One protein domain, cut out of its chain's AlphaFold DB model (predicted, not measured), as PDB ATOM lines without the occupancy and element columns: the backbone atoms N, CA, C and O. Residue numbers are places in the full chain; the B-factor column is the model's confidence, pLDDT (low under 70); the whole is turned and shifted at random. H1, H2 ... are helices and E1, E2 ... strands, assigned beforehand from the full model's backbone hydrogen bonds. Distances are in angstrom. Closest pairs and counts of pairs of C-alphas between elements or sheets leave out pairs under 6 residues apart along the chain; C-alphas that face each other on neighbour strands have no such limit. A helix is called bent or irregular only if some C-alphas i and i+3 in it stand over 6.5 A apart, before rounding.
ATOM      1  N   TYR A  15     -37.064  23.357 -45.121       93.69
ATOM      2  CA  TYR A  15     -36.039  23.999 -45.935       93.69
ATOM      3  C   TYR A  15     -36.377  23.868 -47.416       93.69
ATOM      4  O   TYR A  15     -36.436  22.767 -47.965       93.69
ATOM      5  N   PHE A  16     -36.543  25.004 -48.083       94.12
ATOM      6  CA  PHE A  16     -36.577  25.069 -49.537       94.12
ATOM      7  C   PHE A  16     -35.184  25.409 -50.047       94.12
ATOM      8  O   PHE A  16     -34.680  26.507 -49.812       94.12
ATOM      9  N   VAL A  17     -34.564  24.454 -50.737       95.00
ATOM     10  CA  VAL A  17     -33.201  24.575 -51.260       95.00
ATOM     11  C   VAL A  17     -33.260  24.880 -52.752       95.00
ATOM     12  O   VAL A  17     -33.783  24.092 -53.540       95.00
ATOM     13  N   TYR A  18     -32.709  26.026 -53.140       94.50
ATOM     14  CA  TYR A  18     -32.643  26.492 -54.521       94.50
ATOM     15  C   TYR A  18     -31.190  26.465 -55.004       94.50
ATOM     16  O   TYR A  18     -30.451  27.425 -54.760       94.50
ATOM     17  N   PRO A  19     -30.756  25.380 -55.667       96.44
ATOM     18  CA  PRO A  19     -29.428  25.322 -56.253       96.44
ATOM     19  C   PRO A  19     -29.330  26.253 -57.465       96.44
ATOM     20  O   PRO A  19     -30.295  26.435 -58.214       96.44
ATOM     21  N   PHE A  20     -28.144  26.803 -57.684       96.62
ATOM     22  CA  PHE A  20     -27.799  27.545 -58.889       96.62
ATOM     23  C   PHE A  20     -26.335  27.310 -59.265       96.62
ATOM     24  O   PHE A  20     -25.507  26.955 -58.427       96.62
ATOM     25  N   LEU A  21     -26.036  27.503 -60.547       97.75
ATOM     26  CA  LEU A  21     -24.691  27.380 -61.101       97.75
ATOM     27  C   LEU A  21     -24.136  28.761 -61.442       97.75
ATOM     28  O   LEU A  21     -24.892  29.689 -61.740       97.75
ATOM     29  N   PHE A  22     -22.817  28.877 -61.407       97.31
ATOM     30  CA  PHE A  22     -22.070  30.031 -61.885       97.31
ATOM     31  C   PHE A  22     -20.674  29.599 -62.338       97.31
ATOM     32  O   PHE A  22     -20.213  28.514 -61.991       97.31
ATOM     33  N   GLU A  23     -19.989  30.443 -63.102       97.44
ATOM     34  CA  GLU A  23     -18.623  30.142 -63.531       97.44
ATOM     35  C   GLU A  23     -17.673  30.185 -62.332       97.44
ATOM     36  O   GLU A  23     -17.636  31.172 -61.599       97.44
ATOM     37  N   ALA A  24     -16.860  29.144 -62.132       95.44
ATOM     38  CA  ALA A  24     -15.941  29.064 -60.989       95.44
ATOM     39  C   ALA A  24     -14.994  30.282 -60.899       95.44
ATOM     40  O   ALA A  24     -14.659  30.743 -59.808       95.44
ATOM     41  N   SER A  25     -14.622  30.867 -62.044       95.94
ATOM     42  CA  SER A  25     -13.811  32.090 -62.120       95.94
ATOM     43  C   SER A  25     -14.495  33.337 -61.544       95.94
ATOM     44  O   SER A  25     -13.820  34.314 -61.235       95.94
ATOM     45  N   GLU A  26     -15.819  33.330 -61.388       96.31
ATOM     46  CA  GLU A  26     -16.591  34.434 -60.808       96.31
ATOM     47  C   GLU A  26     -16.703  34.354 -59.283       96.31
ATOM     48  O   GLU A  26     -17.291  35.251 -58.677       96.31
ATOM     49  N   PHE A  27     -16.175  33.300 -58.651       95.00
ATOM     50  CA  PHE A  27     -16.352  33.055 -57.220       95.00
ATOM     51  C   PHE A  27     -15.993  34.276 -56.360       95.00
ATOM     52  O   PHE A  27     -16.848  34.788 -55.641       95.00
ATOM     53  N   GLU A  28     -14.779  34.812 -56.502       94.75
ATOM     54  CA  GLU A  28     -14.318  35.970 -55.718       94.75
ATOM     55  C   GLU A  28     -15.132  37.241 -56.002       94.75
ATOM     56  O   GLU A  28     -15.451  38.015 -55.097       94.75
ATOM     57  N   ALA A  29     -15.525  37.455 -57.262       96.12
ATOM     58  CA  ALA A  29     -16.360  38.594 -57.634       96.12
ATOM     59  C   ALA A  29     -17.746  38.509 -56.972       96.12
ATOM     60  O   ALA A  29     -18.269  39.521 -56.501       96.12
ATOM     61  N   ARG A  30     -18.320  37.304 -56.888       96.31
ATOM     62  CA  ARG A  30     -19.607  37.046 -56.229       96.31
ATOM     63  C   ARG A  30     -19.511  37.177 -54.717       96.31
ATOM     64  O   ARG A  30     -20.377  37.825 -54.142       96.31
ATOM     65  N   VAL A  31     -18.458  36.640 -54.098       95.62
ATOM     66  CA  VAL A  31     -18.155  36.832 -52.666       95.62
ATOM     67  C   VAL A  31     -18.138  38.324 -52.342       95.62
ATOM     68  O   VAL A  31     -18.913  38.780 -51.508       95.62
ATOM     69  N   LYS A  32     -17.361  39.112 -53.095       96.38
ATOM     70  CA  LYS A  32     -17.282  40.567 -52.911       96.38
ATOM     71  C   LYS A  32     -18.628  41.271 -53.106       96.38
ATOM     72  O   LYS A  32     -18.939  42.208 -52.375       96.38
ATOM     73  N   ALA A  33     -19.419  40.851 -54.095       97.31
ATOM     74  CA  ALA A  33     -20.743  41.419 -54.341       97.31
ATOM     75  C   ALA A  33     -21.729  41.114 -53.201       97.31
ATOM     76  O   ALA A  33     -22.516  41.982 -52.833       97.31
ATOM     77  N   ILE A  34     -21.672  39.906 -52.632       96.75
ATOM     78  CA  ILE A  34     -22.501  39.485 -51.495       96.75
ATOM     79  C   ILE A  34     -22.081  40.232 -50.228       96.75
ATOM     80  O   ILE A  34     -22.932  40.841 -49.584       96.75
ATOM     81  N   ASP A  35     -20.785  40.265 -49.913       96.31
ATOM     82  CA  ASP A  35     -20.249  40.968 -48.739       96.31
ATOM     83  C   ASP A  35     -20.525  42.479 -48.790       96.31
ATOM     84  O   ASP A  35     -20.725  43.124 -47.760       96.31
ATOM     85  N   GLY A  36     -20.555  43.055 -49.995       96.44
ATOM     86  CA  GLY A  36     -20.870  44.463 -50.221       96.44
ATOM     87  C   GLY A  36     -22.364  44.786 -50.325       96.44
ATOM     88  O   GLY A  36     -22.708  45.964 -50.434       96.44
ATOM     89  N   ALA A  37     -23.257  43.793 -50.328       97.31
ATOM     90  CA  ALA A  37     -24.683  44.033 -50.517       97.31
ATOM     91  C   ALA A  37     -25.303  44.689 -49.278       97.31
ATOM     92  O   ALA A  37     -25.158  44.208 -48.152       97.31
ATOM     93  N   THR A  38     -26.058  45.766 -49.491       96.69
ATOM     94  CA  THR A  38     -26.754  46.494 -48.428       96.69
ATOM     95  C   THR A  38     -28.224  46.705 -48.765       96.69
ATOM     96  O   THR A  38     -28.640  46.685 -49.923       96.69
ATOM     97  N   VAL A  39     -29.027  46.917 -47.725       93.88
ATOM     98  CA  VAL A  39     -30.406  47.386 -47.830       93.88
ATOM     99  C   VAL A  39     -30.532  48.732 -47.128       93.88
ATOM    100  O   VAL A  39     -30.003  48.925 -46.030       93.88
ATOM    101  N   SER A  40     -31.241  49.675 -47.746       91.00
ATOM    102  CA  SER A  40     -31.471  50.985 -47.141       91.00
ATOM    103  C   SER A  40     -32.376  50.860 -45.916       91.00
ATOM    104  O   SER A  40     -33.547  50.495 -46.018       91.00
ATOM    105  N   GLY A  41     -31.825  51.162 -44.743       84.38
ATOM    106  CA  GLY A  41     -32.583  51.310 -43.506       84.38
ATOM    107  C   GLY A  41     -33.052  52.750 -43.289       84.38
ATOM    108  O   GLY A  41     -32.655  53.675 -43.991       84.38
ATOM    109  N   ALA A  42     -33.865  52.967 -42.250       78.88
ATOM    110  CA  ALA A  42     -34.411  54.294 -41.934       78.88
ATOM    111  C   ALA A  42     -33.345  55.347 -41.562       78.88
ATOM    112  O   ALA A  42     -33.585  56.541 -41.708       78.88
ATOM    113  N   LYS A  43     -32.189  54.916 -41.035       83.12
ATOM    114  CA  LYS A  43     -31.109  55.808 -40.565       83.12
ATOM    115  C   LYS A  43     -29.775  55.601 -41.281       83.12
ATOM    116  O   LYS A  43     -28.967  56.520 -41.319       83.12
ATOM    117  N   ARG A  44     -29.520  54.390 -41.772       91.06
ATOM    118  CA  ARG A  44     -28.281  53.997 -42.449       91.06
ATOM    119  C   ARG A  44     -28.528  52.768 -43.308       91.06
ATOM    120  O   ARG A  44     -29.482  52.030 -43.050       91.06
ATOM    121  N   ASP A  45     -27.628  52.531 -44.247       93.75
ATOM    122  CA  ASP A  45     -27.569  51.266 -44.965       93.75
ATOM    123  C   ASP A  45     -27.159  50.137 -44.014       93.75
ATOM    124  O   ASP A  45     -26.326  50.306 -43.116       93.75
ATOM    125  N   ILE A  46     -27.810  48.992 -44.183       94.19
ATOM    126  CA  ILE A  46     -27.646  47.803 -43.353       94.19
ATOM    127  C   ILE A  46     -27.034  46.721 -44.246       94.19
ATOM    128  O   ILE A  46     -27.591  46.471 -45.316       94.19
ATOM    129  N   PRO A  47     -25.923  46.076 -43.847       96.19
ATOM    130  CA  PRO A  47     -25.412  44.906 -44.554       96.19
ATOM    131  C   PRO A  47     -26.512  43.860 -44.706       96.19
ATOM    132  O   PRO A  47     -27.208  43.540 -43.743       96.19
ATOM    133  N   LEU A  48     -26.695  43.361 -45.923       96.00
ATOM    134  CA  LEU A  48     -27.740  42.391 -46.220       96.00
ATOM    135  C   LEU A  48     -27.375  41.016 -45.656       96.00
ATOM    136  O   LEU A  48     -28.217  40.336 -45.076       96.00
ATOM    137  N   TRP A  49     -26.111  40.635 -45.790       96.69
ATOM    138  CA  TRP A  49     -25.605  39.325 -45.414       96.69
ATOM    139  C   TRP A  49     -24.648  39.434 -44.231       96.69
ATOM    140  O   TRP A  49     -23.924  40.419 -44.087       96.69
ATOM    141  N   GLU A  50     -24.641  38.414 -43.384       95.25
ATOM    142  CA  GLU A  50     -23.624  38.222 -42.357       95.25
ATOM    143  C   GLU A  50     -22.906  36.886 -42.590       95.25
ATOM    144  O   GLU A  50     -23.577  35.880 -42.854       95.25
ATOM    145  N   PRO A  51     -21.559  36.853 -42.541       94.19
ATOM    146  CA  PRO A  51     -20.810  35.610 -42.659       94.19
ATOM    147  C   PRO A  51     -21.230  34.599 -41.595       94.19
ATOM    148  O   PRO A  51     -21.456  34.946 -40.433       94.19
ATOM    149  N   HIS A  52     -21.302  33.334 -41.992       91.56
ATOM    150  CA  HIS A  52     -21.647  32.234 -41.110       91.56
ATOM    151  C   HIS A  52     -20.748  31.019 -41.354       91.56
ATOM    152  O   HIS A  52     -20.060  30.919 -42.371       91.56
ATOM    153  N   THR A  53     -20.717  30.104 -40.390       87.00
ATOM    154  CA  THR A  53     -19.884  28.898 -40.428       87.00
ATOM    155  C   THR A  53     -20.763  27.664 -40.359       87.00
ATOM    156  O   THR A  53     -21.817  27.680 -39.728       87.00
ATOM    157  N   PHE A  54     -20.327  26.583 -40.998       83.44
ATOM    158  CA  PHE A  54     -21.027  25.313 -40.874       83.44
ATOM    159  C   PHE A  54     -20.876  24.767 -39.451       83.44
ATOM    160  O   PHE A  54     -19.772  24.843 -38.902       83.44
ATOM    161  N   PRO A  55     -21.938  24.198 -38.856       80.19
ATOM    162  CA  PRO A  55     -21.781  23.404 -37.649       80.19
ATOM    163  C   PRO A  55     -20.904  22.197 -37.990       80.19
ATOM    164  O   PRO A  55     -21.226  21.413 -38.880       80.19
ATOM    165  N   THR A  56     -19.758  22.082 -37.328       74.81
ATOM    166  CA  THR A  56     -18.782  21.013 -37.585       74.81
ATOM    167  C   THR A  56     -19.048  19.756 -36.773       74.81
ATOM    168  O   THR A  56     -18.533  18.699 -37.126       74.81
ATOM    169  N   ASP A  57     -19.849  19.867 -35.714       74.88
ATOM    170  CA  ASP A  57     -19.996  18.834 -34.684       74.88
ATOM    171  C   ASP A  57     -20.635  17.542 -35.222       74.88
ATOM    172  O   ASP A  57     -20.283  16.453 -34.778       74.88
ATOM    173  N   ASP A  58     -21.485  17.660 -36.246       68.38
ATOM    174  CA  ASP A  58     -22.195  16.538 -36.876       68.38
ATOM    175  C   ASP A  58     -21.657  16.177 -38.274       68.38
ATOM    176  O   ASP A  58     -22.223  15.340 -38.984       68.38
ATOM    177  N   LEU A  59     -20.562  16.810 -38.709       75.94
ATOM    178  CA  LEU A  59     -19.970  16.552 -40.018       75.94
ATOM    179  C   LEU A  59     -18.860  15.512 -39.918       75.94
ATOM    180  O   LEU A  59     -17.972  15.576 -39.071       75.94
ATOM    181  N   LEU A  60     -18.840  14.580 -40.872       74.00
ATOM    182  CA  LEU A  60     -17.686  13.706 -41.047       74.00
ATOM    183  C   LEU A  60     -16.443  14.575 -41.290       74.00
ATOM    184  O   LEU A  60     -16.478  15.484 -42.120       74.00
ATOM    185  N   ALA A  61     -15.334  14.277 -40.610       75.50
ATOM    186  CA  ALA A  61     -14.134  15.122 -40.616       75.50
ATOM    187  C   ALA A  61     -13.624  15.478 -42.029       75.50
ATOM    188  O   ALA A  61     -13.136  16.580 -42.266       75.50
ATOM    189  N   HIS A  62     -13.774  14.571 -43.000       74.44
ATOM    190  CA  HIS A  62     -13.406  14.834 -44.394       74.44
ATOM    191  C   HIS A  62     -14.322  15.863 -45.083       74.44
ATOM    192  O   HIS A  62     -13.840  16.651 -45.890       74.44
ATOM    193  N   ILE A  63     -15.617  15.889 -44.743       78.31
ATOM    194  CA  ILE A  63     -16.573  16.899 -45.216       78.31
ATOM    195  C   ILE A  63     -16.264  18.235 -44.549       78.31
ATOM    196  O   ILE A  63     -16.176  19.241 -45.242       78.31
ATOM    197  N   ALA A  64     -16.016  18.247 -43.237       75.50
ATOM    198  CA  ALA A  64     -15.627  19.460 -42.517       75.50
ATOM    199  C   ALA A  64     -14.354  20.090 -43.115       75.50
ATOM    200  O   ALA A  64     -14.328  21.285 -43.393       75.50
ATOM    201  N   ASN A  65     -13.343  19.272 -43.429       75.50
ATOM    202  CA  ASN A  65     -12.121  19.724 -44.102       75.50
ATOM    203  C   ASN A  65     -12.360  20.243 -45.527       75.50
ATOM    204  O   ASN A  65     -11.603  21.089 -46.005       75.50
ATOM    205  N   TYR A  66     -13.363  19.713 -46.233       76.56
ATOM    206  CA  TYR A  66     -13.757  20.207 -47.552       76.56
ATOM    207  C   TYR A  66     -14.549  21.516 -47.459       76.56
ATOM    208  O   TYR A  66     -14.413  22.371 -48.330       76.56
ATOM    209  N   LEU A  67     -15.336  21.695 -46.396       77.75
ATOM    210  CA  LEU A  67     -16.109  22.903 -46.094       77.75
ATOM    211  C   LEU A  67     -15.305  23.961 -45.322       77.75
ATOM    212  O   LEU A  67     -15.882  24.891 -44.759       77.75
ATOM    213  N   ASP A  68     -13.981  23.827 -45.287       72.12
ATOM    214  CA  ASP A  68     -13.114  24.709 -44.520       72.12
ATOM    215  C   ASP A  68     -13.102  26.132 -45.102       72.12
ATOM    216  O   ASP A  68     -12.472  26.431 -46.123       72.12
ATOM    217  N   THR A  69     -13.801  27.034 -44.410       68.44
ATOM    218  CA  THR A  69     -13.886  28.457 -44.745       68.44
ATOM    219  C   THR A  69     -12.574  29.205 -44.496       68.44
ATOM    220  O   THR A  69     -12.423  30.325 -44.985       68.44
ATOM    221  N   ASN A  70     -11.632  28.627 -43.747       71.50
ATOM    222  CA  ASN A  70     -10.382  29.274 -43.346       71.50
ATOM    223  C   ASN A  70      -9.207  28.941 -44.274       71.50
ATOM    224  O   ASN A  70      -8.110  29.477 -44.094       71.50
ATOM    225  N   ARG A  71      -9.419  28.100 -45.295       74.88
ATOM    226  CA  ARG A  71      -8.434  27.904 -46.365       74.88
ATOM    227  C   ARG A  71      -8.200  29.193 -47.145       74.88
ATOM    228  O   ARG A  71      -9.075  30.052 -47.253       74.88
ATOM    229  N   ASN A  72      -7.008  29.293 -47.731       76.62
ATOM    230  CA  ASN A  72      -6.641  30.373 -48.634       76.62
ATOM    231  C   ASN A  72      -6.252  29.801 -50.016       76.62
ATOM    232  O   ASN A  72      -5.150  29.258 -50.139       76.62
ATOM    233  N   PRO A  73      -7.121  29.898 -51.043       74.88
ATOM    234  CA  PRO A  73      -8.478  30.448 -51.002       74.88
ATOM    235  C   PRO A  73      -9.483  29.489 -50.331       74.88
ATOM    236  O   PRO A  73      -9.236  28.282 -50.246       74.88
ATOM    237  N   PRO A  74     -10.620  30.010 -49.847       82.81
ATOM    238  CA  PRO A  74     -11.692  29.198 -49.286       82.81
ATOM    239  C   PRO A  74     -12.378  28.350 -50.362       82.81
ATOM    240  O   PRO A  74     -12.653  28.817 -51.465       82.81
ATOM    241  N   THR A  75     -12.738  27.118 -50.022       87.81
ATOM    242  CA  THR A  75     -13.500  26.233 -50.922       87.81
ATOM    243  C   THR A  75     -15.002  26.504 -50.875       87.81
ATOM    244  O   THR A  75     -15.722  26.211 -51.832       87.81
ATOM    245  N   VAL A  76     -15.480  27.078 -49.769       91.94
ATOM    246  CA  VAL A  76     -16.879  27.432 -49.541       91.94
ATOM    247  C   VAL A  76     -16.981  28.727 -48.737       91.94
ATOM    248  O   VAL A  76     -16.139  29.051 -47.894       91.94
ATOM    249  N   ARG A  77     -18.046  29.477 -48.994       93.94
ATOM    250  CA  ARG A  77     -18.476  30.620 -48.197       93.94
ATOM    251  C   ARG A  77     -19.953  30.467 -47.876       93.94
ATOM    252  O   ARG A  77     -20.731  30.005 -48.711       93.94
ATOM    253  N   TYR A  78     -20.317  30.836 -46.660       94.12
ATOM    254  CA  TYR A  78     -21.663  30.707 -46.137       94.12
ATOM    255  C   TYR A  78     -22.052  32.021 -45.470       94.12
ATOM    256  O   TYR A  78     -21.276  32.607 -44.717       94.12
ATOM    257  N   TRP A  79     -23.254  32.483 -45.779       96.50
ATOM    258  CA  TRP A  79     -23.874  33.644 -45.181       96.50
ATOM    259  C   TRP A  79     -25.294  33.321 -44.757       96.50
ATOM    260  O   TRP A  79     -25.974  32.475 -45.343       96.50
ATOM    261  N   LYS A  80     -25.775  34.099 -43.801       95.75
ATOM    262  CA  LYS A  80     -27.194  34.202 -43.490       95.75
ATOM    263  C   LYS A  80     -27.654  35.645 -43.605       95.75
ATOM    264  O   LYS A  80     -26.848  36.575 -43.660       95.75
ATOM    265  N   LEU A  81     -28.962  35.822 -43.716       94.94
ATOM    266  CA  LEU A  81     -29.570  37.141 -43.768       94.94
ATOM    267  C   LEU A  81     -29.327  37.874 -42.447       94.94
ATOM    268  O   LEU A  81     -29.641  37.353 -41.379       94.94
ATOM    269  N   ASN A  82     -28.794  39.090 -42.528       94.38
ATOM    270  CA  ASN A  82     -28.472  39.882 -41.350       94.38
ATOM    271  C   ASN A  82     -29.736  40.180 -40.528       94.38
ATOM    272  O   ASN A  82     -30.737  40.671 -41.065       94.38
ATOM    273  N   TYR A  83     -29.671  39.966 -39.212       91.69
ATOM    274  CA  TYR A  83     -30.807  40.185 -38.312       91.69
ATOM    275  C   TYR A  83     -31.407  41.601 -38.418       91.69
ATOM    276  O   TYR A  83     -32.627  41.783 -38.405       91.69
ATOM    277  N   ALA A  84     -30.569  42.628 -38.593       91.31
ATOM    278  CA  ALA A  84     -31.024  44.011 -38.728       91.31
ATOM    279  C   ALA A  84     -31.774  44.274 -40.049       91.31
ATOM    280  O   ALA A  84     -32.585  45.201 -40.115       91.31
ATOM    281  N   ALA A  85     -31.541  43.461 -41.084       92.19
ATOM    282  CA  ALA A  85     -32.213  43.563 -42.378       92.19
ATOM    283  C   ALA A  85     -33.586  42.860 -42.398       92.19
ATOM    284  O   ALA A  85     -34.433  43.207 -43.226       92.19
ATOM    285  N   LEU A  86     -33.850  41.928 -41.469       91.00
ATOM    286  CA  LEU A  86     -35.074  41.112 -41.450       91.00
ATOM    287  C   LEU A  86     -36.350  41.955 -41.484       91.00
ATOM    288  O   LEU A  86     -37.273  41.659 -42.239       91.00
ATOM    289  N   ASN A  87     -36.411  43.024 -40.685       87.88
ATOM    290  CA  ASN A  87     -37.600  43.872 -40.612       87.88
ATOM    291  C   ASN A  87     -37.860  44.631 -41.918       87.88
ATOM    292  O   ASN A  87     -39.014  44.821 -42.282       87.88
ATOM    293  N   THR A  88     -36.812  45.072 -42.609       88.88
ATOM    294  CA  THR A  88     -36.945  45.798 -43.881       88.88
ATOM    295  C   THR A  88     -37.415  44.874 -45.000       88.88
ATOM    296  O   THR A  88     -38.160  45.292 -45.879       88.88
ATOM    297  N   LEU A  89     -37.007  43.608 -44.948       89.94
ATOM    298  CA  LEU A  89     -37.279  42.614 -45.987       89.94
ATOM    299  C   LEU A  89     -38.514  41.751 -45.712       89.94
ATOM    300  O   LEU A  89     -38.850  40.880 -46.509       89.94
ATOM    301  N   GLY A  90     -39.194  41.984 -44.593       89.94
ATOM    302  CA  GLY A  90     -40.440  41.300 -44.284       89.94
ATOM    303  C   GLY A  90     -40.305  40.009 -43.482       89.94
ATOM    304  O   GLY A  90     -41.299  39.334 -43.282       89.94
ATOM    305  N   PHE A  91     -39.131  39.628 -42.983       90.56
ATOM    306  CA  PHE A  91     -38.925  38.312 -42.355       90.56
ATOM    307  C   PHE A  91     -39.303  38.232 -40.867       90.56
ATOM    308  O   PHE A  91     -39.130  37.187 -40.250       90.56
ATOM    309  N   THR A  92     -39.821  39.310 -40.273       88.50
ATOM    310  CA  THR A  92     -40.187  39.345 -38.846       88.50
ATOM    311  C   THR A  92     -41.669  39.053 -38.615       88.50
ATOM    312  O   THR A  92     -42.500  39.137 -39.520       88.50
ATOM    313  N   SER A  93     -42.041  38.813 -37.357       84.88
ATOM    314  CA  SER A  93     -43.433  38.614 -36.923       84.88
ATOM    315  C   SER A  93     -44.371  39.810 -37.160       84.88
ATOM    316  O   SER A  93     -45.590  39.666 -37.057       84.88
ATOM    317  N   LYS A  94     -43.832  40.986 -37.516       87.38
ATOM    318  CA  LYS A  94     -44.616  42.159 -37.948       87.38
ATOM    319  C   LYS A  94     -45.211  41.996 -39.344       87.38
ATOM    320  O   LYS A  94     -45.977  42.858 -39.772       87.38
ATOM    321  N   PHE A  95     -44.851  40.922 -40.039       91.19
ATOM    322  CA  PHE A  95     -45.358  40.592 -41.354       91.19
ATOM    323  C   PHE A  95     -46.236  39.351 -41.290       91.19
ATOM    324  O   PHE A  95     -45.970  38.372 -40.583       91.19
ATOM    325  N   ASN A  96     -47.318  39.395 -42.047       91.75
ATOM    326  CA  ASN A  96     -48.254  38.304 -42.177       91.75
ATOM    327  C   ASN A  96     -48.140  37.714 -43.575       91.75
ATOM    328  O   ASN A  96     -48.770  38.192 -44.517       91.75
ATOM    329  N   TRP A  97     -47.309  36.683 -43.692       93.50
ATOM    330  CA  TRP A  97     -47.141  35.942 -44.931       93.50
ATOM    331  C   TRP A  97     -48.227  34.898 -45.089       93.50
ATOM    332  O   TRP A  97     -48.538  34.160 -44.150       93.50
ATOM    333  N   LYS A  98     -48.783  34.832 -46.297       92.50
ATOM    334  CA  LYS A  98     -49.814  33.872 -46.677       92.50
ATOM    335  C   LYS A  98     -49.489  33.295 -48.044       92.50
ATOM    336  O   LYS A  98     -49.137  34.016 -48.979       92.50
ATOM    337  N   LEU A  99     -49.645  31.986 -48.159       91.25
ATOM    338  CA  LEU A  99     -49.677  31.292 -49.434       91.25
ATOM    339  C   LEU A  99     -51.140  31.103 -49.833       91.25
ATOM    340  O   LEU A  99     -51.882  30.473 -49.088       91.25
ATOM    341  N   ARG A 100     -51.562  31.636 -50.981       88.75
ATOM    342  CA  ARG A 100     -52.955  31.571 -51.453       88.75
ATOM    343  C   ARG A 100     -53.054  30.876 -52.806       88.75
ATOM    344  O   ARG A 100     -52.203  31.077 -53.670       88.75
ATOM    345  N   TRP A 101     -54.122  30.113 -53.024       88.56
ATOM    346  CA  TRP A 101     -54.476  29.564 -54.336       88.56
ATOM    347  C   TRP A 101     -55.988  29.633 -54.566       88.56
ATOM    348  O   TRP A 101     -56.782  29.564 -53.630       88.56
ATOM    349  N   GLU A 102     -56.391  29.804 -55.827       77.50
ATOM    350  CA  GLU A 102     -57.756  30.212 -56.207       77.50
ATOM    351  C   GLU A 102     -58.863  29.254 -55.760       77.50
ATOM    352  O   GLU A 102     -59.999  29.681 -55.582       77.50
ATOM    353  N   THR A 103     -58.565  27.966 -55.591       72.50
ATOM    354  CA  THR A 103     -59.621  26.966 -55.445       72.50
ATOM    355  C   THR A 103     -60.116  26.754 -54.026       72.50
ATOM    356  O   THR A 103     -61.253  26.301 -53.921       72.50
ATOM    357  N   LYS A 104     -59.337  27.003 -52.955       63.12
ATOM    358  CA  LYS A 104     -59.816  26.633 -51.604       63.12
ATOM    359  C   LYS A 104     -59.026  27.066 -50.366       63.12
ATOM    360  O   LYS A 104     -59.471  26.698 -49.282       63.12
ATOM    361  N   GLY A 105     -57.906  27.786 -50.448       75.00
ATOM    362  CA  GLY A 105     -57.134  27.987 -49.219       75.00
ATOM    363  C   GLY A 105     -56.141  29.130 -49.207       75.00
ATOM    364  O   GLY A 105     -55.593  29.550 -50.229       75.00
ATOM    365  N   GLU A 106     -55.927  29.607 -47.987       88.12
ATOM    366  CA  GLU A 106     -54.765  30.377 -47.589       88.12
ATOM    367  C   GLU A 106     -54.063  29.634 -46.452       88.12
ATOM    368  O   GLU A 106     -54.712  29.184 -45.510       88.12
ATOM    369  N   ILE A 107     -52.743  29.498 -46.546       90.12
ATOM    370  CA  ILE A 107     -51.920  28.965 -45.461       90.12
ATOM    371  C   ILE A 107     -51.025  30.100 -44.972       90.12
ATOM    372  O   ILE A 107     -50.123  30.526 -45.705       90.12
ATOM    373  N   PRO A 108     -51.268  30.634 -43.763       92.00
ATOM    374  CA  PRO A 108     -50.360  31.587 -43.162       92.00
ATOM    375  C   PRO A 108     -49.080  30.869 -42.731       92.00
ATOM    376  O   PRO A 108     -49.117  29.743 -42.240       92.00
ATOM    377  N   PHE A 109     -47.939  31.527 -42.885       92.44
ATOM    378  CA  PHE A 109     -46.649  30.934 -42.550       92.44
ATOM    379  C   PHE A 109     -45.668  31.989 -42.030       92.44
ATOM    380  O   PHE A 109     -45.947  33.192 -42.049       92.44
ATOM    381  N   THR A 110     -44.541  31.533 -41.502       92.62
ATOM    382  CA  THR A 110     -43.435  32.376 -41.041       92.62
ATOM    383  C   THR A 110     -42.108  31.864 -41.566       92.62
ATOM    384  O   THR A 110     -41.993  30.710 -41.980       92.62
ATOM    385  N   PHE A 111     -41.102  32.728 -41.516       92.62
ATOM    386  CA  PHE A 111     -39.729  32.385 -41.851       92.62
ATOM    387  C   PHE A 111     -38.883  32.198 -40.596       92.62
ATOM    388  O   PHE A 111     -39.121  32.857 -39.581       92.62
ATOM    389  N   GLY A 112     -37.871  31.341 -40.709       87.62
ATOM    390  CA  GLY A 112     -36.944  31.057 -39.621       87.62
ATOM    391  C   GLY A 112     -37.576  30.310 -38.447       87.62
ATOM    392  O   GLY A 112     -38.779  30.029 -38.421       87.62
ATOM    393  N   GLU A 113     -36.747  29.998 -37.456       80.19
ATOM    394  CA  GLU A 113     -37.186  29.309 -36.243       80.19
ATOM    395  C   GLU A 113     -38.210  30.163 -35.472       80.19
ATOM    396  O   GLU A 113     -38.013  31.363 -35.267       80.19
ATOM    397  N   LYS A 114     -39.338  29.559 -35.067       76.25
ATOM    398  CA  LYS A 114     -40.414  30.207 -34.276       76.25
ATOM    399  C   LYS A 114     -40.993  31.490 -34.898       76.25
ATOM    400  O   LYS A 114     -41.694  32.245 -34.226       76.25
ATOM    401  N   GLY A 115     -40.741  31.733 -36.184       73.88
ATOM    402  CA  GLY A 115     -41.172  32.945 -36.875       73.88
ATOM    403  C   GLY A 115     -40.436  34.219 -36.460       73.88
ATOM    404  O   GLY A 115     -40.952  35.319 -36.677       73.88
ATOM    405  N   GLU A 116     -39.246  34.085 -35.871       81.88
ATOM    406  CA  GLU A 116     -38.374  35.212 -35.527       81.88
ATOM    407  C   GLU A 116     -37.536  35.697 -36.723       81.88
ATOM    408  O   GLU A 116     -36.929  36.767 -36.666       81.88
ATOM    409  N   GLY A 117     -37.541  34.954 -37.836       80.88
ATOM    410  CA  GLY A 117     -36.763  35.269 -39.033       80.88
ATOM    411  C   GLY A 117     -35.282  34.888 -38.933       80.88
ATOM    412  O   GLY A 117     -34.543  35.047 -39.903       80.88
ATOM    413  N   THR A 118     -34.837  34.359 -37.794       83.62
ATOM    414  CA  THR A 118     -33.498  33.789 -37.602       83.62
ATOM    415  C   THR A 118     -33.295  32.611 -38.547       83.62
ATOM    416  O   THR A 118     -34.166  31.751 -38.645       83.62
ATOM    417  N   GLU A 119     -32.173  32.591 -39.272       87.31
ATOM    418  CA  GLU A 119     -31.860  31.569 -40.292       87.31
ATOM    419  C   GLU A 119     -32.889  31.464 -41.442       87.31
ATOM    420  O   GLU A 119     -32.845  30.535 -42.247       87.31
ATOM    421  N   ALA A 120     -33.789  32.450 -41.577       91.75
ATOM    422  CA  ALA A 120     -34.842  32.467 -42.594       91.75
ATOM    423  C   ALA A 120     -34.314  32.289 -44.016       91.75
ATOM    424  O   ALA A 120     -34.946  31.616 -44.832       91.75
ATOM    425  N   VAL A 121     -33.187  32.934 -44.315       95.12
ATOM    426  CA  VAL A 121     -32.532  32.862 -45.615       95.12
ATOM    427  C   VAL A 121     -31.036  32.715 -45.414       95.12
ATOM    428  O   VAL A 121     -30.401  33.480 -44.688       95.12
ATOM    429  N   GLN A 122     -30.490  31.736 -46.110       96.06
ATOM    430  CA  GLN A 122     -29.095  31.349 -46.086       96.06
ATOM    431  C   GLN A 122     -28.583  31.289 -47.522       96.06
ATOM    432  O   GLN A 122     -29.307  30.890 -48.439       96.06
ATOM    433  N   LEU A 123     -27.334  31.687 -47.719       97.31
ATOM    434  CA  LEU A 123     -26.668  31.669 -49.011       97.31
ATOM    435  C   LEU A 123     -25.335  30.951 -48.865       97.31
ATOM    436  O   LEU A 123     -24.531  31.301 -48.010       97.31
ATOM    437  N   ILE A 124     -25.100  29.950 -49.701       96.06
ATOM    438  CA  ILE A 124     -23.872  29.159 -49.691       96.06
ATOM    439  C   ILE A 124     -23.290  29.186 -51.097       96.06
ATOM    440  O   ILE A 124     -24.006  28.909 -52.057       96.06
ATOM    441  N   LEU A 125     -22.001  29.491 -51.223       96.19
ATOM    442  CA  LEU A 125     -21.261  29.423 -52.480       96.19
ATOM    443  C   LEU A 125     -20.065  28.495 -52.340       96.19
ATOM    444  O   LEU A 125     -19.256  28.652 -51.431       96.19
ATOM    445  N   PHE A 126     -19.914  27.592 -53.297       94.31
ATOM    446  CA  PHE A 126     -18.752  26.732 -53.447       94.31
ATOM    447  C   PHE A 126     -17.880  27.239 -54.589       94.31
ATOM    448  O   PHE A 126     -18.384  27.567 -55.664       94.31
ATOM    449  N   GLN A 127     -16.565  27.226 -54.389       93.75
ATOM    450  CA  GLN A 127     -15.584  27.701 -55.368       93.75
ATOM    451  C   GLN A 127     -15.696  26.996 -56.730       93.75
ATOM    452  O   GLN A 127     -15.382  27.579 -57.762       93.75
ATOM    453  N   VAL A 128     -16.209  25.765 -56.749       93.75
ATOM    454  CA  VAL A 128     -16.416  24.957 -57.962       93.75
ATOM    455  C   VAL A 128     -17.554  25.447 -58.875       93.75
ATOM    456  O   VAL A 128     -17.841  24.791 -59.870       93.75
ATOM    457  N   GLY A 129     -18.215  26.568 -58.560       94.94
ATOM    458  CA  GLY A 129     -19.281  27.131 -59.401       94.94
ATOM    459  C   GLY A 129     -20.693  26.659 -59.046       94.94
ATOM    460  O   GLY A 129     -21.599  26.696 -59.877       94.94
ATOM    461  N   VAL A 130     -20.898  26.196 -57.810       96.62
ATOM    462  CA  VAL A 130     -22.209  25.757 -57.307       96.62
ATOM    463  C   VAL A 130     -22.608  26.620 -56.123       96.62
ATOM    464  O   VAL A 130     -21.803  26.867 -55.229       96.62
ATOM    465  N   GLY A 131     -23.854  27.077 -56.096       96.62
ATOM    466  CA  GLY A 131     -24.408  27.827 -54.981       96.62
ATOM    467  C   GLY A 131     -25.788  27.332 -54.579       96.62
ATOM    468  O   GLY A 131     -26.491  26.686 -55.356       96.62
ATOM    469  N   PHE A 132     -26.179  27.650 -53.350       96.75
ATOM    470  CA  PHE A 132     -27.483  27.321 -52.795       96.75
ATOM    471  C   PHE A 132     -28.059  28.539 -52.091       96.75
ATOM    472  O   PHE A 132     -27.411  29.121 -51.223       96.75
ATOM    473  N   ALA A 133     -29.293  28.898 -52.437       96.25
ATOM    474  CA  ALA A 133     -30.126  29.744 -51.597       96.25
ATOM    475  C   ALA A 133     -31.078  28.835 -50.821       96.25
ATOM    476  O   ALA A 133     -31.849  28.083 -51.422       96.25
ATOM    477  N   VAL A 134     -31.010  28.875 -49.499       95.75
ATOM    478  CA  VAL A 134     -31.849  28.064 -48.618       95.75
ATOM    479  C   VAL A 134     -32.820  28.989 -47.907       95.75
ATOM    480  O   VAL A 134     -32.423  30.017 -47.366       95.75
ATOM    481  N   VAL A 135     -34.100  28.638 -47.945       94.25
ATOM    482  CA  VAL A 135     -35.167  29.389 -47.286       94.25
ATOM    483  C   VAL A 135     -35.834  28.487 -46.261       94.25
ATOM    484  O   VAL A 135     -36.420  27.465 -46.624       94.25
ATOM    485  N   GLN A 136     -35.749  28.866 -44.993       94.19
ATOM    486  CA  GLN A 136     -36.384  28.158 -43.889       94.19
ATOM    487  C   GLN A 136     -37.750  28.773 -43.591       94.19
ATOM    488  O   GLN A 136     -37.869  29.977 -43.349       94.19
ATOM    489  N   THR A 137     -38.789  27.942 -43.586       93.69
ATOM    490  CA  THR A 137     -40.169  28.378 -43.334       93.69
ATOM    491  C   THR A 137     -40.962  27.345 -42.550       93.69
ATOM    492  O   THR A 137     -40.602  26.170 -42.513       93.69
ATOM    493  N   GLN A 138     -42.081  27.773 -41.970       91.38
ATOM    494  CA  GLN A 138     -43.060  26.885 -41.349       91.38
ATOM    495  C   GLN A 138     -44.474  27.479 -41.426       91.38
ATOM    496  O   GLN A 138     -44.627  28.692 -41.241       91.38
ATOM    497  N   PRO A 139     -45.521  26.669 -41.664       90.88
ATOM    498  CA  PRO A 139     -46.908  27.095 -41.474       90.88
ATOM    499  C   PRO A 139     -47.152  27.594 -40.041       90.88
ATOM    500  O   PRO A 139     -46.632  27.022 -39.081       90.88
ATOM    501  N   LYS A 140     -47.958  28.651 -39.874       88.00
ATOM    502  CA  LYS A 140     -48.394  29.122 -38.546       88.00
ATOM    503  C   LYS A 140     -49.415  28.151 -37.959       88.00
ATOM    504  O   LYS A 140     -50.189  27.556 -38.702       88.00
ATOM    505  N   ASP A 141     -49.470  28.026 -36.629       75.06
ATOM    506  CA  ASP A 141     -50.541  27.246 -35.992       75.06
ATOM    507  C   ASP A 141     -51.898  27.908 -36.229       75.06
ATOM    508  O   ASP A 141     -52.191  28.987 -35.707       75.06
ATOM    509  N   THR A 142     -52.736  27.252 -37.023       63.53
ATOM    510  CA  THR A 142     -54.127  27.642 -37.269       63.53
ATOM    511  C   THR A 142     -55.080  27.015 -36.242       63.53
ATOM    512  O   THR A 142     -56.282  27.289 -36.277       63.53
ATOM    513  N   SER A 143     -54.576  26.231 -35.272       49.72
ATOM    514  CA  SER A 143     -55.358  25.379 -34.355       49.72
ATOM    515  C   SER A 143     -56.217  26.083 -33.300       49.72
ATOM    516  O   SER A 143     -56.524  25.503 -32.258       49.72
ATOM    517  N   LYS A 144     -56.662  27.317 -33.541       51.12
ATOM    518  CA  LYS A 144     -57.882  27.810 -32.884       51.12
ATOM    519  C   LYS A 144     -59.139  27.150 -33.463       51.12
ATOM    520  O   LYS A 144     -60.194  27.214 -32.839       51.12
ATOM    521  N   VAL A 145     -59.023  26.494 -34.620       53.19
ATOM    522  CA  VAL A 145     -60.074  25.678 -35.235       53.19
ATOM    523  C   VAL A 145     -59.832  24.215 -34.856       53.19
ATOM    524  O   VAL A 145     -58.772  23.665 -35.133       53.19
ATOM    525  N   LYS A 146     -60.795  23.599 -34.163       48.00
ATOM    526  CA  LYS A 146     -60.650  22.291 -33.494       48.00
ATOM    527  C   LYS A 146     -60.482  21.090 -34.443       48.00
ATOM    528  O   LYS A 146     -60.147  20.017 -33.962       48.00
ATOM    529  N   ASP A 147     -60.649  21.285 -35.754       50.53
ATOM    530  CA  ASP A 147     -60.753  20.200 -36.741       50.53
ATOM    531  C   ASP A 147     -59.790  20.320 -37.944       50.53
ATOM    532  O   ASP A 147     -59.868  19.521 -38.877       50.53
ATOM    533  N   THR A 148     -58.861  21.287 -37.962       51.38
ATOM    534  CA  THR A 148     -57.845  21.362 -39.028       51.38
ATOM    535  C   THR A 148     -56.675  20.428 -38.733       51.38
ATOM    536  O   THR A 148     -55.910  20.583 -37.781       51.38
ATOM    537  N   ASN A 149     -56.583  19.400 -39.567       57.19
ATOM    538  CA  ASN A 149     -55.632  18.302 -39.508       57.19
ATOM    539  C   ASN A 149     -54.188  18.836 -39.651       57.19
ATOM    540  O   ASN A 149     -53.732  19.080 -40.765       57.19
ATOM    541  N   LYS A 150     -53.479  19.035 -38.525       70.75
ATOM    542  CA  LYS A 150     -52.173  19.728 -38.432       70.75
ATOM    543  C   LYS A 150     -51.108  19.239 -39.417       70.75
ATOM    544  O   LYS A 150     -50.240  20.014 -39.785       70.75
ATOM    545  N   VAL A 151     -51.158  17.982 -39.850       82.50
ATOM    546  CA  VAL A 151     -50.220  17.425 -40.841       82.50
ATOM    547  C   VAL A 151     -50.573  17.848 -42.268       82.50
ATOM    548  O   VAL A 151     -49.676  18.097 -43.070       82.50
ATOM    549  N   ASN A 152     -51.862  17.972 -42.592       84.56
ATOM    550  CA  ASN A 152     -52.299  18.338 -43.937       84.56
ATOM    551  C   ASN A 152     -51.852  19.754 -44.301       84.56
ATOM    552  O   ASN A 152     -51.346  19.936 -45.399       84.56
ATOM    553  N   ASP A 153     -51.924  20.715 -43.372       84.38
ATOM    554  CA  ASP A 153     -51.440  22.085 -43.612       84.38
ATOM    555  C   ASP A 153     -49.946  22.098 -43.983       84.38
ATOM    556  O   ASP A 153     -49.525  22.857 -44.852       84.38
ATOM    557  N   TRP A 154     -49.138  21.222 -43.378       88.75
ATOM    558  CA  TRP A 154     -47.717  21.079 -43.709       88.75
ATOM    559  C   TRP A 154     -47.497  20.443 -45.081       88.75
ATOM    560  O   TRP A 154     -46.655  20.916 -45.847       88.75
ATOM    561  N   LEU A 155     -48.255  19.394 -45.410       89.25
ATOM    562  CA  LEU A 155     -48.179  18.723 -46.710       89.25
ATOM    563  C   LEU A 155     -48.659  19.631 -47.848       89.25
ATOM    564  O   LEU A 155     -47.999  19.708 -48.885       89.25
ATOM    565  N   ASP A 156     -49.761  20.348 -47.643       89.69
ATOM    566  CA  ASP A 156     -50.299  21.318 -48.590       89.69
ATOM    567  C   ASP A 156     -49.326  22.481 -48.760       89.69
ATOM    568  O   ASP A 156     -48.989  22.847 -49.887       89.69
ATOM    569  N   PHE A 157     -48.788  23.017 -47.664       91.00
ATOM    570  CA  PHE A 157     -47.779  24.066 -47.737       91.00
ATOM    571  C   PHE A 157     -46.549  23.608 -48.527       91.00
ATOM    572  O   PHE A 157     -46.161  24.286 -49.475       91.00
ATOM    573  N   LEU A 158     -45.994  22.426 -48.242       91.50
ATOM    574  CA  LEU A 158     -44.891  21.852 -49.020       91.50
ATOM    575  C   LEU A 158     -45.261  21.697 -50.508       91.50
ATOM    576  O   LEU A 158     -44.480  22.051 -51.397       91.50
ATOM    577  N   HIS A 159     -46.462  21.184 -50.788       89.88
ATOM    578  CA  HIS A 159     -46.940  20.935 -52.145       89.88
ATOM    579  C   HIS A 159     -47.120  22.217 -52.957       89.88
ATOM    580  O   HIS A 159     -46.804  22.227 -54.151       89.88
ATOM    581  N   PHE A 160     -47.670  23.271 -52.354       90.06
ATOM    582  CA  PHE A 160     -48.007  24.509 -53.050       90.06
ATOM    583  C   PHE A 160     -46.858  25.511 -53.047       90.06
ATOM    584  O   PHE A 160     -46.674  26.210 -54.045       90.06
ATOM    585  N   PHE A 161     -46.035  25.556 -51.997       90.12
ATOM    586  CA  PHE A 161     -44.930  26.511 -51.907       90.12
ATOM    587  C   PHE A 161     -43.904  26.306 -53.029       90.12
ATOM    588  O   PHE A 161     -43.363  27.271 -53.560       90.12
ATOM    589  N   ARG A 162     -43.713  25.077 -53.526       87.06
ATOM    590  CA  ARG A 162     -42.857  24.831 -54.706       87.06
ATOM    591  C   ARG A 162     -43.300  25.591 -55.971       87.06
ATOM    592  O   ARG A 162     -42.513  25.745 -56.900       87.06
ATOM    593  N   PHE A 163     -44.546  26.070 -56.021       87.19
ATOM    594  CA  PHE A 163     -45.122  26.808 -57.146       87.19
ATOM    595  C   PHE A 163     -45.163  28.333 -56.939       87.19
ATOM    596  O   PHE A 163     -45.746  29.033 -57.770       87.19
ATOM    597  N   ILE A 164     -44.497  28.874 -55.903       83.75
ATOM    598  CA  ILE A 164     -44.493  30.321 -55.578       83.75
ATOM    599  C   ILE A 164     -44.036  31.220 -56.733       83.75
ATOM    600  O   ILE A 164     -44.412  32.389 -56.794       83.75
ATOM    601  N   LYS A 165     -43.290  30.683 -57.706       77.44
ATOM    602  CA  LYS A 165     -42.898  31.380 -58.943       77.44
ATOM    603  C   LYS A 165     -44.053  31.510 -59.955       77.44
ATOM    604  O   LYS A 165     -43.829  31.457 -61.161       77.44
ATOM    605  N   THR A 166     -45.287  31.718 -59.491       67.69
ATOM    606  CA  THR A 166     -46.510  31.954 -60.291       67.69
ATOM    607  C   THR A 166     -46.994  30.779 -61.146       67.69
ATOM    608  O   THR A 166     -47.653  30.966 -62.169       67.69
ATOM    609  N   GLN A 167     -46.704  29.547 -60.731       75.19
ATOM    610  CA  GLN A 167     -47.281  28.361 -61.365       75.19
ATOM    611  C   GLN A 167     -48.587  27.969 -60.662       75.19
ATOM    612  O   GLN A 167     -48.762  28.213 -59.470       75.19
ATOM    613  N   ARG A 168     -49.519  27.356 -61.404       76.69
ATOM    614  CA  ARG A 168     -50.770  26.783 -60.860       76.69
ATOM    615  C   ARG A 168     -51.607  27.751 -60.005       76.69
ATOM    616  O   ARG A 168     -52.252  27.328 -59.053       76.69
ATOM    617  N   ASN A 169     -51.585  29.042 -60.345       82.75
ATOM    618  CA  ASN A 169     -52.325  30.106 -59.653       82.75
ATOM    619  C   ASN A 169     -52.025  30.212 -58.145       82.75
ATOM    620  O   ASN A 169     -52.847  30.726 -57.386       82.75
ATOM    621  N   VAL A 170     -50.839  29.768 -57.717       85.88
ATOM    622  CA  VAL A 170     -50.334  29.995 -56.361       85.88
ATOM    623  C   VAL A 170     -49.760  31.407 -56.272       85.88
ATOM    624  O   VAL A 170     -48.998  31.842 -57.142       85.88
ATOM    625  N   ARG A 171     -50.143  32.138 -55.224       87.69
ATOM    626  CA  ARG A 171     -49.727  33.516 -54.958       87.69
ATOM    627  C   ARG A 171     -49.128  33.620 -53.567       87.69
ATOM    628  O   ARG A 171     -49.635  33.038 -52.611       87.69
ATOM    629  N   LEU A 172     -48.054  34.391 -53.489       89.94
ATOM    630  CA  LEU A 172     -47.440  34.794 -52.241       89.94
ATOM    631  C   LEU A 172     -47.961  36.186 -51.886       89.94
ATOM    632  O   LEU A 172     -47.803  37.122 -52.670       89.94
ATOM    633  N   GLU A 173     -48.600  36.305 -50.730       90.88
ATOM    634  CA  GLU A 173     -49.103  37.569 -50.201       90.88
ATOM    635  C   GLU A 173     -48.395  37.878 -48.879       90.88
ATOM    636  O   GLU A 173     -48.079  36.980 -48.095       90.88
ATOM    637  N   ALA A 174     -48.137  39.161 -48.646       92.69
ATOM    638  CA  ALA A 174     -47.551  39.655 -47.412       92.69
ATOM    639  C   ALA A 174     -48.266  40.936 -46.996       92.69
ATOM    640  O   ALA A 174     -48.447  41.845 -47.810       92.69
ATOM    641  N   GLU A 175     -48.650  41.007 -45.728       93.38
ATOM    642  CA  GLU A 175     -49.185  42.212 -45.097       93.38
ATOM    643  C   GLU A 175     -48.201  42.674 -44.019       93.38
ATOM    644  O   GLU A 175     -47.641  41.849 -43.299       93.38
ATOM    645  N   GLN A 176     -47.993  43.976 -43.880       92.50
ATOM    646  CA  GLN A 176     -47.177  44.577 -42.837       92.50
ATOM    647  C   GLN A 176     -48.069  45.224 -41.782       92.50
ATOM    648  O   GLN A 176     -49.040  45.910 -42.098       92.50
ATOM    649  N   GLN A 177     -47.712  45.031 -40.516       91.19
ATOM    650  CA  GLN A 177     -48.342  45.734 -39.413       91.19
ATOM    651  C   GLN A 177     -47.785  47.155 -39.305       91.19
ATOM    652  O   GLN A 177     -46.598  47.345 -39.026       91.19
ATOM    653  N   ILE A 178     -48.655  48.146 -39.459       90.56
ATOM    654  CA  ILE A 178     -48.331  49.564 -39.314       90.56
ATOM    655  C   ILE A 178     -49.089  50.178 -38.133       90.56
ATOM    656  O   ILE A 178     -50.136  49.686 -37.707       90.56
ATOM    657  N   TRP A 179     -48.537  51.251 -37.570       90.62
ATOM    658  CA  TRP A 179     -49.219  52.045 -36.555       90.62
ATOM    659  C   TRP A 179     -49.997  53.165 -37.233       90.62
ATOM    660  O   TRP A 179     -49.406  54.008 -37.902       90.62
ATOM    661  N   ASN A 180     -51.314  53.181 -37.052       89.69
ATOM    662  CA  ASN A 180     -52.155  54.243 -37.573       89.69
ATOM    663  C   ASN A 180     -52.323  55.327 -36.496       89.69
ATOM    664  O   ASN A 180     -52.972  55.105 -35.473       89.69
ATOM    665  N   GLU A 181     -51.731  56.503 -36.722       87.06
ATOM    666  CA  GLU A 181     -51.750  57.612 -35.754       87.06
ATOM    667  C   GLU A 181     -53.162  58.149 -35.485       87.06
ATOM    668  O   GLU A 181     -53.477  58.491 -34.345       87.06
ATOM    669  N   ALA A 182     -54.028  58.167 -36.504       88.06
ATOM    670  CA  ALA A 182     -55.389  58.689 -36.399       88.06
ATOM    671  C   ALA A 182     -56.292  57.800 -35.532       88.06
ATOM    672  O   ALA A 182     -57.070  58.296 -34.721       88.06
ATOM    673  N   THR A 183     -56.173  56.481 -35.678       87.94
ATOM    674  CA  THR A 183     -56.981  55.507 -34.922       87.94
ATOM    675  C   THR A 183     -56.293  55.025 -33.646       87.94
ATOM    676  O   THR A 183     -56.938  54.387 -32.816       87.94
ATOM    677  N   ARG A 184     -54.994  55.319 -33.473       88.62
ATOM    678  CA  ARG A 184     -54.126  54.772 -32.412       88.62
ATOM    679  C   ARG A 184     -54.209  53.245 -32.316       88.62
ATOM    680  O   ARG A 184     -54.147  52.670 -31.229       88.62
ATOM    681  N   GLN A 185     -54.380  52.589 -33.459       91.00
ATOM    682  CA  GLN A 185     -54.490  51.141 -33.569       91.00
ATOM    683  C   GLN A 185     -53.492  50.609 -34.592       91.00
ATOM    684  O   GLN A 185     -53.036  51.313 -35.493       91.00
ATOM    685  N   LYS A 186     -53.137  49.334 -34.429       90.25
ATOM    686  CA  LYS A 186     -52.310  48.626 -35.402       90.25
ATOM    687  C   LYS A 186     -53.197  48.147 -36.543       90.25
ATOM    688  O   LYS A 186     -54.144  47.402 -36.300       90.25
ATOM    689  N   THR A 187     -52.864  48.532 -37.765       91.62
ATOM    690  CA  THR A 187     -53.557  48.093 -38.980       91.62
ATOM    691  C   THR A 187     -52.617  47.267 -39.850       91.62
ATOM    692  O   THR A 187     -51.396  47.350 -39.715       91.62
ATOM    693  N   TRP A 188     -53.186  46.421 -40.705       90.25
ATOM    694  CA  TRP A 188     -52.437  45.618 -41.670       90.25
ATOM    695  C   TRP A 188     -52.565  46.245 -43.052       90.25
ATOM    696  O   TRP A 188     -53.677  46.542 -43.486       90.25
ATOM    697  N   GLU A 189     -51.444  46.423 -43.740       90.06
ATOM    698  CA  GLU A 189     -51.401  46.944 -45.108       90.06
ATOM    699  C   GLU A 189     -50.601  46.009 -46.023       90.06
ATOM    700  O   GLU A 189     -49.703  45.320 -45.541       90.06
ATOM    701  N   PRO A 190     -50.890  45.946 -47.335       90.31
ATOM    702  CA  PRO A 190     -50.101  45.145 -48.267       90.31
ATOM    703  C   PRO A 190     -48.626  45.563 -48.263       90.31
ATOM    704  O   PRO A 190     -48.308  46.733 -48.448       90.31
ATOM    705  N   PHE A 191     -47.723  44.597 -48.088       88.38
ATOM    706  CA  PHE A 191     -46.283  44.856 -48.095       88.38
ATOM    707  C   PHE A 191     -45.748  45.090 -49.511       88.38
ATOM    708  O   PHE A 191     -44.948  45.993 -49.746       88.38
ATOM    709  N   PHE A 192     -46.205  44.284 -50.471       80.75
ATOM    710  CA  PHE A 192     -45.876  44.489 -51.877       80.75
ATOM    711  C   PHE A 192     -46.868  45.470 -52.508       80.75
ATOM    712  O   PHE A 192     -48.073  45.361 -52.250       80.75
ATOM    713  N   PRO A 193     -46.408  46.385 -53.382       65.88
ATOM    714  CA  PRO A 193     -47.321  47.224 -54.141       65.88
ATOM    715  C   PRO A 193     -48.263  46.328 -54.948       65.88
ATOM    716  O   PRO A 193     -47.828  45.362 -55.584       65.88
ATOM    717  N   GLN A 194     -49.562  46.636 -54.930       60.03
ATOM    718  CA  GLN A 194     -50.502  45.949 -55.806       60.03
ATOM    719  C   GLN A 194     -50.060  46.214 -57.244       60.03
ATOM    720  O   GLN A 194     -50.082  47.358 -57.699       60.03
ATOM    721  N   LEU A 195     -49.623  45.168 -57.950       54.06
ATOM    722  CA  LEU A 195     -49.361  45.263 -59.382       54.06
ATOM    723  C   LEU A 195     -50.644  45.801 -60.024       54.06
ATOM    724  O   LEU A 195     -51.682  45.134 -59.966       54.06
ATOM    725  N   SER A 196     -50.583  47.018 -60.571       43.00
ATOM    726  CA  SER A 196     -51.726  47.648 -61.225       43.00
ATOM    727  C   SER A 196     -52.289  46.690 -62.276       43.00
ATOM    728  O   SER A 196     -51.552  45.932 -62.914       43.00
TER     729      SER A 196
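Overview. This is residues 15 to 196 of the 243 residues of an uncharacterized protein of Kamptonema sp. PCC 6506 (UniProt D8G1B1). The model is built on one large, strongly twisted sheet of antiparallel strands in two wings, with E1, E8, E5 and E4 beside the long strand E9 in one wing and E7, E6, E10 and E11 in the other, joined where the end of E9 pairs with E7. H1 packs on the first wing over E5 and E8, H4 packs on the second at E7 and E9, the small hairpin E2 and E3 sits with H3 near E4, and residues 143 to 149 stick out free. The printed part has 182 residues with four named helices and eleven named strands, in the order E1 H1 E2 E3 E4 H2 E5 H3 E6 E7 E8 E9 H4 E10 E11, and the class is mixed, helices and strands. It is only just compact, close to loose, with a radius of gyration of the C-alphas of 19.1 A, and spans 56 by 42 by 34 A.

Along the chain. Begin in the large sheet at C-alpha 130, (-22.209, 25.757, -57.307), where E9 starts; it runs through residues 130 to 139 for 29.4 A. Around it look for E1, residues 15 to 21, 19.2 A, from C-alpha 15 at (-36.039, 23.999, -45.935); E8, residues 121 to 126, 17.0 A; E5, residues 76 to 81, 17.0 A; and E4, residues 49 to 52. In the other wing find E7, residues 105 to 111, 19.4 A; E6, residues 95 to 101, 19.3 A; E10, residues 170 to 180, 30.7 A; and E11, residues 185 to 190, 16.5 A, ending at C-alpha 190, (-50.101, 45.145, -48.267). The helices are H1, residues 24 to 35, 17.6 A; H2, residues 61 to 66; H3, residues 83 to 89; and H4, residues 150 to 161, 16.7 A. The second sheet is E2, residues 38 to 40, and E3, residues 45 to 47. H1 is irregular, with C-alphas 25 and 28 7.5 A apart, and H3 only just so, with C-alphas 84 and 87 6.8 A apart.

Arrangement. Start at E9, which has E1 on one side and E7 and E8 on the other. Look for N 18 and O 133 at 2.8 A between E1 and E9, N 124 and O 132 at 2.9 A in the hairpin E8 and E9, and N 110 and O 138 at 2.9 A between E7 and E9. From E8 go on to E5 by N 79 and O 123, 2.8 A, and then to the edge strand E4 by N 52 and O 78, 2.8 A. From E7 go on to E6, its hairpin partner, by N 99 and O 107, 2.9 A; then to E10 by N 98 and O 173, 2.9 A; and to the edge strand E11, in a hairpin with E10, by N 178 and O 187, 2.9 A. H1 is on this sheet at a height of 9.5 A, over E5 and E8; on the local plane it only just runs along the strands, at 30.0 degrees to E5. The closest C-alphas of H1 and E5 are those of Val 31 and Arg 77, 7.7 A apart. H4 is also on the sheet, and its closest C-alphas with E7 are those of Phe 157 and Ile 107, 6.8 A. H3 stands at the sheet's level, and its Ala 85 and Ile 46 of E3 are the closest C-alphas of those two, 6.3 A. The hairpin E2 and E3 has N 39 and O 46 at 2.8 A, and E3 runs on into E4 at 24 degrees. H2 is not on the large sheet and is apart from H1, H3 and H4. In H2 every O i to N i+4 pair is within hydrogen-bond range, against 6 of 8 in H1, 7 of 8 in H4 and 1 of 3 in H3, where 3 of 4 O i to N i+3 pairs are.

Size, cuts and confidence. The two C-alphas farthest apart are those of His 62 and Ala 182, 61.2 A. The printed part has no cut and no long link. Its mean pLDDT is 86.0; residues under 70 are 58, 69, 104, 142 to 149, 166 and 193 to 196.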